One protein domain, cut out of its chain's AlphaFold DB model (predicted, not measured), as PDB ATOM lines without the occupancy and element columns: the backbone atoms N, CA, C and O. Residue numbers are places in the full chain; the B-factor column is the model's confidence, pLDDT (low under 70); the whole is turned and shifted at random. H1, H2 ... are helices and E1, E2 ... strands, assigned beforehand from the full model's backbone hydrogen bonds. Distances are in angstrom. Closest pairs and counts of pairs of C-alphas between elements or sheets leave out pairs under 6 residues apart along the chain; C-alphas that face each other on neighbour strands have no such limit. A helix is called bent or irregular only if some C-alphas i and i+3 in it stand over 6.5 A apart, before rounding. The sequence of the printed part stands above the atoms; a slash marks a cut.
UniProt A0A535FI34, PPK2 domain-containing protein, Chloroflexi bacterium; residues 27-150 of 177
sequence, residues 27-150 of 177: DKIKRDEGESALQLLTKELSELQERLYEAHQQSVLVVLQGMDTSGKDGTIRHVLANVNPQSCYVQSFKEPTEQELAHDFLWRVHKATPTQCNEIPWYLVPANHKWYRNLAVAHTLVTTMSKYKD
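What this domain is: This is residues 27 to 150 of the 177 residues of the protein "PPK2 domain-containing protein" of Chloroflexi bacterium (UniProt A0A535FI34). Two long helices, H1 and H5, lie side by side, and the short helix H2 sits crosswise, packing on residues 133 to 138 of H5. Away from this helical body a long loop, residues 80 to 121, reaches out and returns, with the very short helices H3 and H4 in its far part. The 124 printed residues hold five named helices and one named strand, in the order H1, H2, H3, H4, E1, H5: mostly helix. The whole is compact, with a radius of gyration of the C-alphas of 15.9 A and spans of 51 by 36 by 24 A.

How they stand to each other: Start at H1, residues 31 to 55; it touches H5, residues 130 to 150, closest at the C-alphas of Leu 38 and Leu 135, 5.2 A. They run the same way at a shallow tilt of 34 degrees, only just short of steep. H2, residues 72 to 79, is touched by residues 133 to 138 of H5 alone, closest at the C-alphas of Thr 75 and Asn 134, 5.6 A, and the lines of H2 and H5 stand at a steep tilt of 59 degrees. H2 is close to but not clearly touching H1, about perpendicular at 84 degrees. H3, residues 98 to 101, is apart from H1, H2 and H5. H4, residues 107 to 110, is close to but not clearly touching H3, the C-alphas of Glu 100 and Arg 108 being 6.5 A apart. E1, residues 122 to 124, pairs with no named strand and is near H5. Every O i to N i+4 pair is within hydrogen-bond range in H1 and H2, 14 of 17 are in H5, and H3 and H4 are too short for such a pair.

Where its parts are: Find C-alpha 31 at (153.553, 160.313, 216.151); H1 runs 35.6 A from there. H5 runs 31.8 A to C-alpha 150 at (162.305, 173.591, 188.435); it is irregular, with C-alphas 147 and 150 7.4 A apart.

The domain as a whole: The two farthest C-alphas, Lys 28 and Ala 102, are 51.9 A apart. The printed part has no cut; the links H1 to H2, H2 to H3 and H4 to E1 are long. Look at residue 117 for the one pLDDT under 70.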
ATOM      1  N   ASP A  27     153.447 151.695 210.576       77.31
ATOM      2  CA  ASP A  27     153.883 151.233 211.912       77.31
ATOM      3  C   ASP A  27     155.239 151.795 212.369       77.31
ATOM      4  O   ASP A  27     155.528 151.903 213.560       77.31
ATOM      5  N   LYS A  28     156.105 152.141 211.412       79.56
ATOM      6  CA  LYS A  28     157.455 152.653 211.671       79.56
ATOM      7  C   LYS A  28     157.497 154.150 211.967       79.56
ATOM      8  O   LYS A  28     158.558 154.641 212.338       79.56
ATOM      9  N   ILE A  29     156.402 154.878 211.765       85.38
ATOM     10  CA  ILE A  29     156.353 156.325 211.962       85.38
ATOM     11  C   ILE A  29     155.749 156.604 213.327       85.38
ATOM     12  O   ILE A  29     154.547 156.446 213.544       85.38
ATOM     13  N   LYS A  30     156.592 157.059 214.252       90.56
ATOM     14  CA  LYS A  30     156.108 157.547 215.541       90.56
ATOM     15  C   LYS A  30     155.358 158.857 215.342       90.56
ATOM     16  O   LYS A  30     155.695 159.657 214.471       90.56
ATOM     17  N   ARG A  31     154.372 159.101 216.202       92.12
ATOM     18  CA  ARG A  31     153.553 160.313 216.151       92.12
ATOM     19  C   ARG A  31     154.398 161.592 216.154       92.12
ATOM     20  O   ARG A  31     154.205 162.425 215.277       92.12
ATOM     21  N   ASP A  32     155.349 161.714 217.076       93.94
ATOM     22  CA  ASP A  32     156.178 162.921 217.219       93.94
ATOM     23  C   ASP A  32     157.074 163.157 215.990       93.94
ATOM     24  O   ASP A  32     157.272 164.292 215.550       93.94
ATOM     25  N   GLU A  33     157.569 162.075 215.380       93.12
ATOM     26  CA  GLU A  33     158.326 162.128 214.124       93.12
ATOM     27  C   GLU A  33     157.427 162.579 212.965       93.12
ATOM     28  O   GLU A  33     157.827 163.415 212.157       93.12
ATOM     29  N   GLY A  34     156.194 162.070 212.903       92.75
ATOM     30  CA  GLY A  34     155.199 162.471 211.911       92.75
ATOM     31  C   GLY A  34     154.762 163.930 212.048       92.75
ATOM     32  O   GLY A  34     154.644 164.632 211.047       92.75
ATOM     33  N   GLU A  35     154.563 164.413 213.275       94.12
ATOM     34  CA  GLU A  35     154.236 165.817 213.548       94.12
ATOM     35  C   GLU A  35     155.416 166.742 213.194       94.12
ATOM     36  O   GLU A  35     155.211 167.790 212.579       94.12
ATOM     37  N   SER A  36     156.654 166.321 213.472       95.19
ATOM     38  CA  SER A  36     157.865 167.046 213.057       95.19
ATOM     39  C   SER A  36     158.013 167.090 211.531       95.19
ATOM     40  O   SER A  36     158.303 168.138 210.955       95.19
ATOM     41  N   ALA A  37     157.754 165.970 210.851       94.69
ATOM     42  CA  ALA A  37     157.762 165.904 209.393       94.69
ATOM     43  C   ALA A  37     156.678 166.800 208.775       94.69
ATOM     44  O   ALA A  37     156.940 167.488 207.790       94.69
ATOM     45  N   LEU A  38     155.483 166.851 209.373       95.25
ATOM     46  CA  LEU A  38     154.420 167.758 208.946       95.25
ATOM     47  C   LEU A  38     154.875 169.222 209.025       95.25
ATOM     48  O   LEU A  38     154.643 169.972 208.082       95.25
ATOM     49  N   GLN A  39     155.563 169.632 210.094       95.50
ATOM     50  CA  GLN A  39     156.077 171.002 210.204       95.50
ATOM     51  C   GLN A  39     157.047 171.347 209.067       95.50
ATOM     52  O   GLN A  39     156.937 172.425 208.486       95.50
ATOM     53  N   LEU A  40     157.953 170.434 208.709       96.06
ATOM     54  CA  LEU A  40     158.871 170.630 207.583       96.06
ATOM     55  C   LEU A  40     158.115 170.734 206.253       96.06
ATOM     56  O   LEU A  40     158.331 171.676 205.497       96.06
ATOM     57  N   LEU A  41     157.162 169.830 206.015       96.50
ATOM     58  CA  LEU A  41     156.355 169.825 204.795       96.50
ATOM     59  C   LEU A  41     155.500 171.087 204.654       96.50
ATOM     60  O   LEU A  41     155.365 171.601 203.554       96.50
ATOM     61  N   THR A  42     154.931 171.616 205.741       95.62
ATOM     62  CA  THR A  42     154.148 172.867 205.674       95.62
ATOM     63  C   THR A  42     155.007 174.090 205.351       95.62
ATOM     64  O   THR A  42     154.503 175.029 204.743       95.62
ATOM     65  N   LYS A  43     156.292 174.089 205.732       95.94
ATOM     66  CA  LYS A  43     157.243 175.136 205.329       95.94
ATOM     67  C   LYS A  43     157.590 175.015 203.850       95.94
ATOM     68  O   LYS A  43     157.450 175.986 203.119       95.94
ATOM     69  N   GLU A  44     157.934 173.810 203.398       96.38
ATOM     70  CA  GLU A  44     158.211 173.548 201.980       96.38
ATOM     71  C   GLU A  44     156.995 173.873 201.098       96.38
ATOM     72  O   GLU A  44     157.130 174.478 200.038       96.38
ATOM     73  N   LEU A  45     155.786 173.543 201.559       96.50
ATOM     74  CA  LEU A  45     154.545 173.886 200.869       96.50
ATOM     75  C   LEU A  45     154.374 175.402 200.708       96.50
ATOM     76  O   LEU A  45     153.911 175.835 199.656       96.50
ATOM     77  N   SER A  46     154.753 176.195 201.717       95.75
ATOM     78  CA  SER A  46     154.730 177.660 201.629       95.75
ATOM     79  C   SER A  46     155.662 178.163 200.529       95.75
ATOM     80  O   SER A  46     155.227 178.903 199.653       95.75
ATOM     81  N   GLU A  47     156.914 177.699 200.515       95.00
ATOM     82  CA  GLU A  47     157.910 178.099 199.509       95.00
ATOM     83  C   GLU A  47     157.468 177.717 198.088       95.00
ATOM     84  O   GLU A  47     157.577 178.502 197.145       95.00
ATOM     85  N   LEU A  48     156.933 176.505 197.918       95.06
ATOM     86  CA  LEU A  48     156.402 176.043 196.636       95.06
ATOM     87  C   LEU A  48     155.189 176.864 196.195       95.06
ATOM     88  O   LEU A  48     155.047 177.160 195.010       95.06
ATOM     89  N   GLN A  49     154.314 177.228 197.132       93.94
ATOM     90  CA  GLN A  49     153.146 178.041 196.838       93.94
ATOM     91  C   GLN A  49     153.551 179.449 196.387       93.94
ATOM     92  O   GLN A  49     152.987 179.933 195.403       93.94
ATOM     93  N   GLU A  50     154.512 180.092 197.052       93.12
ATOM     94  CA  GLU A  50     155.030 181.410 196.656       93.12
ATOM     95  C   GLU A  50     155.530 181.392 195.210       93.12
ATOM     96  O   GLU A  50     155.094 182.195 194.386       93.12
ATOM     97  N   ARG A  51     156.337 180.392 194.855       92.69
ATOM     98  CA  ARG A  51     156.860 180.231 193.490       92.69
ATOM     99  C   ARG A  51     155.763 179.990 192.461       92.69
ATOM    100  O   ARG A  51     155.799 180.586 191.389       92.69
ATOM    101  N   LEU A  52     154.782 179.145 192.783       91.00
ATOM    102  CA  LEU A  52     153.605 178.928 191.939       91.00
ATOM    103  C   LEU A  52     152.870 180.252 191.675       91.00
ATOM    104  O   LEU A  52     152.479 180.533 190.542       91.00
ATOM    105  N   TYR A  53     152.690 181.058 192.721       89.56
ATOM    106  CA  TYR A  53     151.996 182.337 192.633       89.56
ATOM    107  C   TYR A  53     152.764 183.347 191.777       89.56
ATOM    108  O   TYR A  53     152.164 183.967 190.906       89.56
ATOM    109  N   GLU A  54     154.080 183.463 191.959       88.75
ATOM    110  CA  GLU A  54     154.931 184.375 191.183       88.75
ATOM    111  C   GLU A  54     155.104 183.947 189.715       88.75
ATOM    112  O   GLU A  54     155.252 184.790 188.823       88.75
ATOM    113  N   ALA A  55     155.080 182.638 189.439       87.00
ATOM    114  CA  ALA A  55     155.196 182.110 188.082       87.00
ATOM    115  C   ALA A  55     153.948 182.413 187.227       87.00
ATOM    116  O   ALA A  55     154.067 182.567 186.013       87.00
ATOM    117  N   HIS A  56     152.759 182.537 187.837       82.69
ATOM    118  CA  HIS A  56     151.464 182.834 187.190       82.69
ATOM    119  C   HIS A  56     151.050 181.912 186.025       82.69
ATOM    120  O   HIS A  56     150.245 182.307 185.180       82.69
ATOM    121  N   GLN A  57     151.573 180.689 185.950       78.94
ATOM    122  CA  GLN A  57     151.252 179.780 184.842       78.94
ATOM    123  C   GLN A  57     150.273 178.679 185.208       78.94
ATOM    124  O   GLN A  57     149.439 178.288 184.395       78.94
ATOM    125  N   GLN A  58     150.392 178.158 186.420       86.50
ATOM    126  CA  GLN A  58     149.654 176.989 186.858       86.50
ATOM    127  C   GLN A  58     148.806 177.332 188.072       86.50
ATOM    128  O   GLN A  58     148.973 178.364 188.724       86.50
ATOM    129  N   SER A  59     147.884 176.434 188.385       87.69
ATOM    130  CA  SER A  59     147.094 176.509 189.599       87.69
ATOM    131  C   SER A  59     146.935 175.121 190.197       87.69
ATOM    132  O   SER A  59     146.990 174.113 189.492       87.69
ATOM    133  N   VAL A  60     146.747 175.071 191.513       89.00
ATOM    134  CA  VAL A  60     146.502 173.822 192.233       89.00
ATOM    135  C   VAL A  60     145.086 173.870 192.787       89.00
ATOM    136  O   VAL A  60     144.768 174.710 193.625       89.00
ATOM    137  N   LEU A  61     144.238 172.954 192.322       91.00
ATOM    138  CA  LEU A  61     142.906 172.730 192.873       91.00
ATOM    139  C   LEU A  61     142.946 171.524 193.811       91.00
ATOM    140  O   LEU A  61     143.237 170.407 193.386       91.00
ATOM    141  N   VAL A  62     142.612 171.742 195.081       91.12
ATOM    142  CA  VAL A  62     142.507 170.673 196.080       91.12
ATOM    143  C   VAL A  62     141.042 170.471 196.435       91.12
ATOM    144  O   VAL A  62     140.410 171.348 197.021       91.12
ATOM    145  N   VAL A  63     140.502 169.296 196.114       91.19
ATOM    146  CA  VAL A  63     139.138 168.914 196.493       91.19
ATOM    147  C   VAL A  63     139.205 167.938 197.663       91.19
ATOM    148  O   VAL A  63     139.652 166.802 197.515       91.19
ATOM    149  N   LEU A  64     138.738 168.369 198.835       91.19
ATOM    150  CA  LEU A  64     138.626 167.507 200.012       91.19
ATOM    151  C   LEU A  64     137.195 166.984 200.134       91.19
ATOM    152  O   LEU A  64     136.269 167.745 200.404       91.19
ATOM    153  N   GLN A  65     137.018 165.674 199.969       88.81
ATOM    154  CA  GLN A  65     135.737 164.984 200.146       88.81
ATOM    155  C   GLN A  65     135.818 163.977 201.292       88.81
ATOM    156  O   GLN A  65     136.866 163.399 201.568       88.81
ATOM    157  N   GLY A  66     134.702 163.784 201.988       86.06
ATOM    158  CA  GLY A  66     134.591 162.833 203.090       86.06
ATOM    159  C   GLY A  66     133.313 163.059 203.885       86.06
ATOM    160  O   GLY A  66     132.681 164.106 203.737       86.06
ATOM    161  N   MET A  67     132.962 162.093 204.734       85.38
ATOM    162  CA  MET A  67     131.760 162.131 205.576       85.38
ATOM    163  C   MET A  67     131.722 163.354 206.508       85.38
ATOM    164  O   MET A  67     132.727 164.054 206.699       85.38
ATOM    165  N   ASP A  68     130.568 163.609 207.121       79.06
ATOM    166  CA  ASP A  68     130.467 164.588 208.201       79.06
ATOM    167  C   ASP A  68     131.499 164.268 209.281       79.06
ATOM    168  O   ASP A  68     131.751 163.108 209.600       79.06
ATOM    169  N   THR A  69     132.156 165.303 209.807       77.12
ATOM    170  CA  THR A  69     133.242 165.185 210.797       77.12
ATOM    171  C   THR A  69     134.516 164.463 210.321       77.12
ATOM    172  O   THR A  69     135.442 164.295 211.112       77.12
ATOM    173  N   SER A  70     134.666 164.163 209.020       81.88
ATOM    174  CA  SER A  70     135.883 163.542 208.450       81.88
ATOM    175  C   SER A  70     137.173 164.363 208.610       81.88
ATOM    176  O   SER A  70     138.266 163.899 208.283       81.88
ATOM    177  N   GLY A  71     137.067 165.591 209.126       86.44
ATOM    178  CA  GLY A  71     138.201 166.426 209.502       86.44
ATOM    179  C   GLY A  71     138.760 167.297 208.381       86.44
ATOM    180  O   GLY A  71     139.888 167.761 208.523       86.44
ATOM    181  N   LYS A  72     137.978 167.550 207.321       91.94
ATOM    182  CA  LYS A  72     138.330 168.445 206.200       91.94
ATOM    183  C   LYS A  72     138.817 169.810 206.697       91.94
ATOM    184  O   LYS A  72     139.948 170.186 206.411       91.94
ATOM    185  N   ASP A  73     138.029 170.475 207.541       91.38
ATOM    186  CA  ASP A  73     138.367 171.800 208.087       91.38
ATOM    187  C   ASP A  73     139.651 171.780 208.924       91.38
ATOM    188  O   ASP A  73     140.487 172.678 208.835       91.38
ATOM    189  N   GLY A  74     139.839 170.723 209.720       92.69
ATOM    190  CA  GLY A  74     141.061 170.533 210.497       92.69
ATOM    191  C   GLY A  74     142.277 170.338 209.592       92.69
ATOM    192  O   GLY A  74     143.325 170.925 209.835       92.69
ATOM    193  N   THR A  75     142.141 169.551 208.527       94.56
ATOM    194  CA  THR A  75     143.213 169.351 207.549       94.56
ATOM    195  C   THR A  75     143.559 170.639 206.817       94.56
ATOM    196  O   THR A  75     144.740 170.953 206.741       94.56
ATOM    197  N   ILE A  76     142.572 171.425 206.376       93.56
ATOM    198  CA  ILE A  76     142.802 172.755 205.786       93.56
ATOM    199  C   ILE A  76     143.607 173.619 206.759       93.56
ATOM    200  O   ILE A  76     144.680 174.103 206.408       93.56
ATOM    201  N   ARG A  77     143.141 173.737 208.009       93.19
ATOM    202  CA  ARG A  77     143.792 174.559 209.035       93.19
ATOM    203  C   ARG A  77     145.241 174.153 209.294       93.19
ATOM    204  O   ARG A  77     146.078 175.025 209.466       93.19
ATOM    205  N   HIS A  78     145.528 172.856 209.385       94.25
ATOM    206  CA  HIS A  78     146.860 172.374 209.752       94.25
ATOM    207  C   HIS A  78     147.831 172.322 208.572       94.25
ATOM    208  O   HIS A  78     149.007 172.616 208.750       94.25
ATOM    209  N   VAL A  79     147.362 171.935 207.385       95.44
ATOM    210  CA  VAL A  79     148.225 171.773 206.206       95.44
ATOM    211  C   VAL A  79     148.517 173.117 205.548       95.44
ATOM    212  O   VAL A  79     149.638 173.341 205.110       95.44
ATOM    213  N   LEU A  80     147.542 174.029 205.516       93.56
ATOM    214  CA  LEU A  80     147.691 175.342 204.879       93.56
ATOM    215  C   LEU A  80     148.075 176.448 205.871       93.56
ATOM    216  O   LEU A  80     148.034 177.620 205.519       93.56
ATOM    217  N   ALA A  81     148.462 176.096 207.103       90.06
ATOM    218  CA  ALA A  81     148.724 177.053 208.184       90.06
ATOM    219  C   ALA A  81     149.775 178.121 207.835       90.06
ATOM    220  O   ALA A  81     149.654 179.258 208.281       90.06
ATOM    221  N   ASN A  82     150.795 177.743 207.059       91.31
ATOM    222  CA  ASN A  82     151.922 178.613 206.709       91.31
ATOM    223  C   ASN A  82     151.812 179.206 205.300       91.31
ATOM    224  O   ASN A  82     152.717 179.907 204.878       91.31
ATOM    225  N   VAL A  83     150.738 178.918 204.566       93.31
ATOM    226  CA  VAL A  83     150.552 179.422 203.203       93.31
ATOM    227  C   VAL A  83     150.092 180.880 203.247       93.31
ATOM    228  O   VAL A  83     149.293 181.252 204.108       93.31
ATOM    229  N   ASN A  84     150.556 181.706 202.304       90.94
ATOM    230  CA  ASN A  84     150.099 183.088 202.200       90.94
ATOM    231  C   ASN A  84     148.579 183.118 201.903       90.94
ATOM    232  O   ASN A  84     148.126 182.577 200.891       90.94
ATOM    233  N   PRO A  85     147.752 183.748 202.758       90.19
ATOM    234  CA  PRO A  85     146.303 183.748 202.580       90.19
ATOM    235  C   PRO A  85     145.840 184.543 201.351       90.19
ATOM    236  O   PRO A  85     144.731 184.324 200.879       90.19
ATOM    237  N   GLN A  86     146.656 185.452 200.809       88.50
ATOM    238  CA  GLN A  86     146.296 186.206 199.599       88.50
ATOM    239  C   GLN A  86     146.291 185.335 198.337       88.50
ATOM    240  O   GLN A  86     145.608 185.650 197.365       88.50
ATOM    241  N   SER A  87     147.038 184.237 198.358       85.31
ATOM    242  CA  SER A  87     147.238 183.327 197.230       85.31
ATOM    243  C   SER A  87     146.541 181.977 197.417       85.31
ATOM    244  O   SER A  87     146.658 181.098 196.563       85.31
ATOM    245  N   CYS A  88     145.787 181.805 198.507       89.06
ATOM    246  CA  CYS A  88     145.036 180.593 198.805       89.06
ATOM    247  C   CYS A  88     143.549 180.906 199.000       89.06
ATOM    248  O   CYS A  88     143.170 181.655 199.896       89.06
ATOM    249  N   TYR A  89     142.699 180.286 198.182       90.31
ATOM    250  CA  TYR A  89     141.247 180.406 198.280       90.31
ATOM    251  C   TYR A  89     140.634 179.100 198.781       90.31
ATOM    252  O   TYR A  89     140.893 178.027 198.238       90.31
ATOM    253  N   VAL A  90     139.780 179.201 199.801       91.62
ATOM    254  CA  VAL A  90     139.031 178.069 200.356       91.62
ATOM    255  C   VAL A  90     137.543 178.308 200.128       91.62
ATOM    256  O   VAL A  90     136.966 179.225 200.706       91.62
ATOM    257  N   GLN A  91     136.919 177.458 199.311       92.50
ATOM    258  CA  GLN A  91     135.479 177.478 199.064       92.50
ATOM    259  C   GLN A  91     134.812 176.262 199.716       92.50
ATOM    260  O   GLN A  91     135.003 175.125 199.282       92.50
ATOM    261  N   SER A  92     133.982 176.509 200.732       90.44
ATOM    262  CA  SER A  92     133.159 175.476 201.370       90.44
ATOM    263  C   SER A  92     131.745 175.509 200.805       90.44
ATOM    264  O   SER A  92     130.979 176.437 201.061       90.44
ATOM    265  N   PHE A  93     131.379 174.478 200.051       89.50
ATOM    266  CA  PHE A  93     130.039 174.343 199.492       89.50
ATOM    267  C   PHE A  93     129.069 173.753 200.521       89.50
ATOM    268  O   PHE A  93     129.266 172.636 200.997       89.50
ATOM    269  N   LYS A  94     128.012 174.505 200.848       88.06
ATOM    270  CA  LYS A  94     126.884 174.053 201.678       88.06
ATOM    271  C   LYS A  94     125.674 173.721 200.796       88.06
ATOM    272  O   LYS A  94     125.812 173.556 199.575       88.06
ATOM    273  N   GLU A  95     124.506 173.609 201.423       92.25
ATOM    274  CA  GLU A  95     123.221 173.552 200.731       92.25
ATOM    275  C   GLU A  95     123.120 174.690 199.698       92.25
ATOM    276  O   GLU A  95     123.476 175.827 200.028       92.25
ATOM    277  N   PRO A  96     122.742 174.390 198.440       94.00
ATOM    278  CA  PRO A  96     122.645 175.409 197.409       94.00
ATOM    279  C   PRO A  96     121.603 176.483 197.724       94.00
ATOM    280  O   PRO A  96     120.520 176.182 198.220       94.00
ATOM    281  N   THR A  97     121.914 177.737 197.403       95.19
ATOM    282  CA  THR A  97     120.942 178.839 197.501       95.19
ATOM    283  C   THR A  97     119.924 178.782 196.360       95.19
ATOM    284  O   THR A  97     120.171 178.141 195.341       95.19
ATOM    285  N   GLU A  98     118.806 179.508 196.467       96.62
ATOM    286  CA  GLU A  98     117.818 179.609 195.376       96.62
ATOM    287  C   GLU A  98     118.445 180.068 194.050       96.62
ATOM    288  O   GLU A  98     118.117 179.542 192.989       96.62
ATOM    289  N   GLN A  99     119.400 181.003 194.109       95.12
ATOM    290  CA  GLN A  99     120.129 181.451 192.926       95.12
ATOM    291  C   GLN A  99     120.994 180.331 192.338       95.12
ATOM    292  O   GLN A  99     121.026 180.165 191.124       95.12
ATOM    293  N   GLU A 100     121.697 179.561 193.173       95.38
ATOM    294  CA  GLU A 100     122.497 178.424 192.701       95.38
ATOM    295  C   GLU A 100     121.615 177.322 192.098       95.38
ATOM    296  O   GLU A 100     121.994 176.737 191.088       95.38
ATOM    297  N   LEU A 101     120.428 177.080 192.669       95.12
ATOM    298  CA  LEU A 101     119.442 176.117 192.162       95.12
ATOM    299  C   LEU A 101     118.821 176.531 190.820       95.12
ATOM    300  O   LEU A 101     118.333 175.673 190.088       95.12
ATOM    301  N   ALA A 102     118.838 177.824 190.486       96.44
ATOM    302  CA  ALA A 102     118.377 178.331 189.195       96.44
ATOM    303  C   ALA A 102     119.381 178.087 188.048       96.44
ATOM    304  O   ALA A 102     119.061 178.345 186.885       96.44
ATOM    305  N   HIS A 103     120.587 177.605 188.356       96.31
ATOM    306  CA  HIS A 103     121.626 177.257 187.390       96.31
ATOM    307  C   HIS A 103     121.904 175.745 187.384       96.31
ATOM    308  O   HIS A 103     121.379 174.988 188.199       96.31
ATOM    309  N   ASP A 104     122.737 175.281 186.447       95.38
ATOM    310  CA  ASP A 104     123.222 173.903 186.479       95.38
ATOM    311  C   ASP A 104     124.123 173.656 187.705       95.38
ATOM    312  O   ASP A 104     124.747 174.569 188.251       95.38
ATOM    313  N   PHE A 105     124.224 172.397 188.135       88.81
ATOM    314  CA  PHE A 105     124.917 172.040 189.376       88.81
ATOM    315  C   PHE A 105     126.422 172.382 189.386       88.81
ATOM    316  O   PHE A 105     127.005 172.504 190.467       88.81
ATOM    317  N   LEU A 106     127.063 172.541 188.218       92.44
ATOM    318  CA  LEU A 106     128.481 172.898 188.116       92.44
ATOM    319  C   LEU A 106     128.707 174.405 188.115       92.44
ATOM    320  O   LEU A 106     129.817 174.831 188.425       92.44
ATOM    321  N   TRP A 107     127.687 175.219 187.844       94.00
ATOM    322  CA  TRP A 107     127.808 176.675 187.772       94.00
ATOM    323  C   TRP A 107     128.522 177.282 188.985       94.00
ATOM    324  O   TRP A 107     129.461 178.067 188.834       94.00
ATOM    325  N   ARG A 108     128.135 176.879 190.203       93.19
ATOM    326  CA  ARG A 108     128.765 177.380 191.436       93.19
ATOM    327  C   ARG A 108     130.191 176.863 191.630       93.19
ATOM    328  O   ARG A 108     131.018 177.549 192.221       93.19
ATOM    329  N   VAL A 109     130.477 175.660 191.130       91.94
ATOM    330  CA  VAL A 109     131.792 175.021 191.246       91.94
ATOM    331  C   VAL A 109     132.771 175.671 190.277       91.94
ATOM    332  O   VAL A 109     133.835 176.097 190.706       91.94
ATOM    333  N   HIS A 110     132.383 175.846 189.011       90.31
ATOM    334  CA  HIS A 110     133.206 176.487 187.982       90.31
ATOM    335  C   HIS A 110     133.627 177.913 188.352       90.31
ATOM    336  O   HIS A 110     134.719 178.350 188.005       90.31
ATOM    337  N   LYS A 111     132.793 178.637 189.106       88.06
ATOM    338  CA  LYS A 111     133.142 179.964 189.633       88.06
ATOM    339  C   LYS A 111     134.269 179.951 190.664       88.06
ATOM    340  O   LYS A 111     134.940 180.963 190.825       88.06
ATOM    341  N   ALA A 112     134.438 178.843 191.380       89.00
ATOM    342  CA  ALA A 112     135.434 178.688 192.436       89.00
ATOM    343  C   ALA A 112     136.675 177.905 191.981       89.00
ATOM    344  O   ALA A 112     137.637 177.786 192.738       89.00
ATOM    345  N   THR A 113     136.661 177.338 190.772       87.12
ATOM    346  CA  THR A 113     137.816 176.634 190.215       87.12
ATOM    347  C   THR A 113     138.795 177.612 189.577       87.12
ATOM    348  O   THR A 113     138.368 178.560 188.916       87.12
ATOM    349  N   PRO A 114     140.107 177.379 189.715       84.62
ATOM    350  CA  PRO A 114     141.097 178.181 189.018       84.62
ATOM    351  C   PRO A 114     141.085 177.898 187.506       84.62
ATOM    352  O   PRO A 114     140.525 176.909 187.037       84.62
ATOM    353  N   THR A 115     141.709 178.784 186.732       73.69
ATOM    354  CA  THR A 115     141.556 178.855 185.269       73.69
ATOM    355  C   THR A 115     142.272 177.756 184.483       73.69
ATOM    356  O   THR A 115     141.921 177.535 183.326       73.69
ATOM    357  N   GLN A 116     143.263 177.070 185.066       72.44
ATOM    358  CA  GLN A 116     144.047 176.035 184.378       72.44
ATOM    359  C   GLN A 116     144.330 174.839 185.289       72.44
ATOM    360  O   GLN A 116     145.027 174.970 186.296       72.44
ATOM    361  N   CYS A 117     143.831 173.661 184.913       66.31
ATOM    362  CA  CYS A 117     144.102 172.399 185.597       66.31
ATOM    363  C   CYS A 117     144.368 171.299 184.561       66.31
ATOM    364  O   CYS A 117     143.527 171.053 183.698       66.31
ATOM    365  N   ASN A 118     145.531 170.648 184.649       70.06
ATOM    366  CA  ASN A 118     145.976 169.661 183.656       70.06
ATOM    367  C   ASN A 118     145.732 168.216 184.116       70.06
ATOM    368  O   ASN A 118     145.307 167.375 183.328       70.06
ATOM    369  N   GLU A 119     145.979 167.922 185.396       74.31
ATOM    370  CA  GLU A 119     145.822 166.586 185.976       74.31
ATOM    371  C   GLU A 119     145.058 166.649 187.301       74.31
ATOM    372  O   GLU A 119     145.376 167.460 188.172       74.31
ATOM    373  N   ILE A 120     144.090 165.743 187.482       77.62
ATOM    374  CA  ILE A 120     143.295 165.615 188.715       77.62
ATOM    375  C   ILE A 120     143.415 164.176 189.244       77.62
ATOM    376  O   ILE A 120     142.522 163.349 189.042       77.62
ATOM    377  N   PRO A 121     144.547 163.815 189.872       85.38
ATOM    378  CA  PRO A 121     144.693 162.514 190.514       85.38
ATOM    379  C   PRO A 121     143.812 162.405 191.766       85.38
ATOM    380  O   PRO A 121     143.810 163.289 192.621       85.38
ATOM    381  N   TRP A 122     143.124 161.274 191.913       89.75
ATOM    382  CA  TRP A 122     142.385 160.951 193.132       89.75
ATOM    383  C   TRP A 122     143.283 160.236 194.140       89.75
ATOM    384  O   TRP A 122     144.065 159.356 193.778       89.75
ATOM    385  N   TYR A 123     143.132 160.587 195.416       92.38
ATOM    386  CA  TYR A 123     143.842 159.956 196.526       92.38
ATOM    387  C   TYR A 123     142.858 159.509 197.603       92.38
ATOM    388  O   TYR A 123     141.961 160.262 197.980       92.38
ATOM    389  N   LEU A 124     143.062 158.304 198.133       92.06
ATOM    390  CA  LEU A 124     142.441 157.867 199.379       92.06
ATOM    391  C   LEU A 124     143.413 158.110 200.529       92.06
ATOM    392  O   LEU A 124     144.575 157.701 200.469       92.06
ATOM    393  N   VAL A 125     142.925 158.777 201.572       92.31
ATOM    394  CA  VAL A 125     143.715 159.168 202.740       92.31
ATOM    395  C   VAL A 125     143.094 158.534 203.989       92.31
ATOM    396  O   VAL A 125     141.892 158.713 204.205       92.31
ATOM    397  N   PRO A 126     143.872 157.822 204.826       91.56
ATOM    398  CA  PRO A 126     143.393 157.338 206.119       91.56
ATOM    399  C   PRO A 126     142.922 158.503 206.993       91.56
ATOM    400  O   PRO A 126     143.590 159.537 207.078       91.56
ATOM    401  N   ALA A 127     141.764 158.359 207.636       88.81
ATOM    402  CA  ALA A 127     141.066 159.494 208.241       88.81
ATOM    403  C   ALA A 127     141.017 159.477 209.776       88.81
ATOM    404  O   ALA A 127     140.816 160.542 210.371       88.81
ATOM    405  N   ASN A 128     141.219 158.318 210.416       89.75
ATOM    406  CA  ASN A 128     140.981 158.157 211.855       89.75
ATOM    407  C   ASN A 128     142.103 158.769 212.709       89.75
ATOM    408  O   ASN A 128     141.848 159.338 213.773       89.75
ATOM    409  N   HIS A 129     143.344 158.759 212.217       91.69
ATOM    410  CA  HIS A 129     144.477 159.398 212.885       91.69
ATOM    411  C   HIS A 129     144.743 160.794 212.316       91.69
ATOM    412  O   HIS A 129     145.381 160.946 211.277       91.69
ATOM    413  N   LYS A 130     144.294 161.841 213.028       92.56
ATOM    414  CA  LYS A 130     144.424 163.251 212.595       92.56
ATOM    415  C   LYS A 130     145.856 163.634 212.189       92.56
ATOM    416  O   LYS A 130     146.031 164.292 211.166       92.56
ATOM    417  N   TRP A 131     146.856 163.227 212.976       93.44
ATOM    418  CA  TRP A 131     148.266 163.530 212.705       93.44
ATOM    419  C   TRP A 131     148.735 162.883 211.391       93.44
ATOM    420  O   TRP A 131     149.336 163.558 210.559       93.44
ATOM    421  N   TYR A 132     148.370 161.615 211.162       94.12
ATOM    422  CA  TYR A 132     148.749 160.863 209.966       94.12
ATOM    423  C   TYR A 132     148.022 161.380 208.724       94.12
ATOM    424  O   TYR A 132     148.645 161.600 207.691       94.12
ATOM    425  N   ARG A 133     146.720 161.673 208.839       94.19
ATOM    426  CA  ARG A 133     145.916 162.273 207.764       94.19
ATOM    427  C   ARG A 133     146.526 163.585 207.273       94.19
ATOM    428  O   ARG A 133     146.678 163.788 206.073       94.19
ATOM    429  N   ASN A 134     146.877 164.480 208.199       95.25
ATOM    430  CA  ASN A 134     147.464 165.774 207.853       95.25
ATOM    431  C   ASN A 134     148.843 165.607 207.205       95.25
ATOM    432  O   ASN A 134     149.112 166.245 206.191       95.25
ATOM    433  N   LEU A 135     149.678 164.713 207.746       95.19
ATOM    434  CA  LEU A 135     150.970 164.356 207.160       95.19
ATOM    435  C   LEU A 135     150.816 163.830 205.726       95.19
ATOM    436  O   LEU A 135     151.513 164.289 204.824       95.19
ATOM    437  N   ALA A 136     149.866 162.922 205.501       94.62
ATOM    438  CA  ALA A 136     149.602 162.329 204.197       94.62
ATOM    439  C   ALA A 136     149.170 163.366 203.153       94.62
ATOM    440  O   ALA A 136     149.669 163.355 202.024       94.62
ATOM    441  N   VAL A 137     148.277 164.287 203.529       95.00
ATOM    442  CA  VAL A 137     147.824 165.367 202.641       95.00
ATOM    443  C   VAL A 137     148.964 166.341 202.345       95.00
ATOM    444  O   VAL A 137     149.221 166.611 201.173       95.00
ATOM    445  N   ALA A 138     149.691 166.810 203.365       95.44
ATOM    446  CA  ALA A 138     150.821 167.725 203.183       95.44
ATOM    447  C   ALA A 138     151.900 167.118 202.275       95.44
ATOM    448  O   ALA A 138     152.316 167.741 201.302       95.44
ATOM    449  N   HIS A 139     152.285 165.866 202.532       94.88
ATOM    450  CA  HIS A 139     153.253 165.149 201.707       94.88
ATOM    451  C   HIS A 139     152.777 165.011 200.257       94.88
ATOM    452  O   HIS A 139     153.566 165.184 199.331       94.88
ATOM    453  N   THR A 140     151.493 164.704 200.039       94.19
ATOM    454  CA  THR A 140     150.925 164.557 198.690       94.19
ATOM    455  C   THR A 140     150.957 165.875 197.920       94.19
ATOM    456  O   THR A 140     151.336 165.875 196.748       94.19
ATOM    457  N   LEU A 141     150.614 166.991 198.570       93.38
ATOM    458  CA  LEU A 141     150.673 168.321 197.962       93.38
ATOM    459  C   LEU A 141     152.107 168.705 197.606       93.38
ATOM    460  O   LEU A 141     152.373 168.987 196.440       93.38
ATOM    461  N   VAL A 142     153.031 168.615 198.566       95.06
ATOM    462  CA  VAL A 142     154.457 168.905 198.349       95.06
ATOM    463  C   VAL A 142     155.014 168.031 197.229       95.06
ATOM    464  O   VAL A 142     155.514 168.545 196.241       95.06
ATOM    465  N   THR A 143     154.820 166.711 197.292       92.94
ATOM    466  CA  THR A 143     155.300 165.783 196.250       92.94
ATOM    467  C   THR A 143     154.731 166.111 194.868       92.94
ATOM    468  O   THR A 143     155.386 165.870 193.855       92.94
ATOM    469  N   THR A 144     153.499 166.614 194.797       91.12
ATOM    470  CA  THR A 144     152.868 166.979 193.524       91.12
ATOM    471  C   THR A 144     153.423 168.295 192.993       91.12
ATOM    472  O   THR A 144     153.792 168.356 191.825       91.12
ATOM    473  N   MET A 145     153.530 169.315 193.846       91.81
ATOM    474  CA  MET A 145     154.021 170.645 193.482       91.81
ATOM    475  C   MET A 145     155.521 170.642 193.170       91.81
ATOM    476  O   MET A 145     155.938 171.256 192.194       91.81
ATOM    477  N   SER A 146     156.328 169.882 193.915       93.56
ATOM    478  CA  SER A 146     157.780 169.807 193.715       93.56
ATOM    479  C   SER A 146     158.180 169.291 192.329       93.56
ATOM    480  O   SER A 146     159.282 169.581 191.880       93.56
ATOM    481  N   LYS A 147     157.293 168.588 191.608       91.88
ATOM    482  CA  LYS A 147     157.533 168.164 190.214       91.88
ATOM    483  C   LYS A 147     157.650 169.328 189.233       91.88
ATOM    484  O   LYS A 147     158.289 169.172 188.201       91.88
ATOM    485  N   TYR A 148     157.018 170.453 189.549       91.25
ATOM    486  CA  TYR A 148     156.972 171.647 188.707       91.25
ATOM    487  C   TYR A 148     157.903 172.752 189.220       91.25
ATOM    488  O   TYR A 148     158.026 173.803 188.600       91.25
ATOM    489  N   LYS A 149     158.589 172.517 190.347       92.38
ATOM    490  CA  LYS A 149     159.462 173.492 191.008       92.38
ATOM    491  C   LYS A 149     160.515 174.065 190.057       92.38
ATOM    492  O   LYS A 149     160.655 175.283 189.983       92.38
ATOM    493  N   ASP A 150     161.219 173.195 189.337       92.88
ATOM    494  CA  ASP A 150     162.305 173.591 188.435       92.88
ATOM    495  C   ASP A 150     161.773 174.384 187.229       92.88
ATOM    496  O   ASP A 150     162.409 175.331 186.768       92.88
TER     497      ASP A 150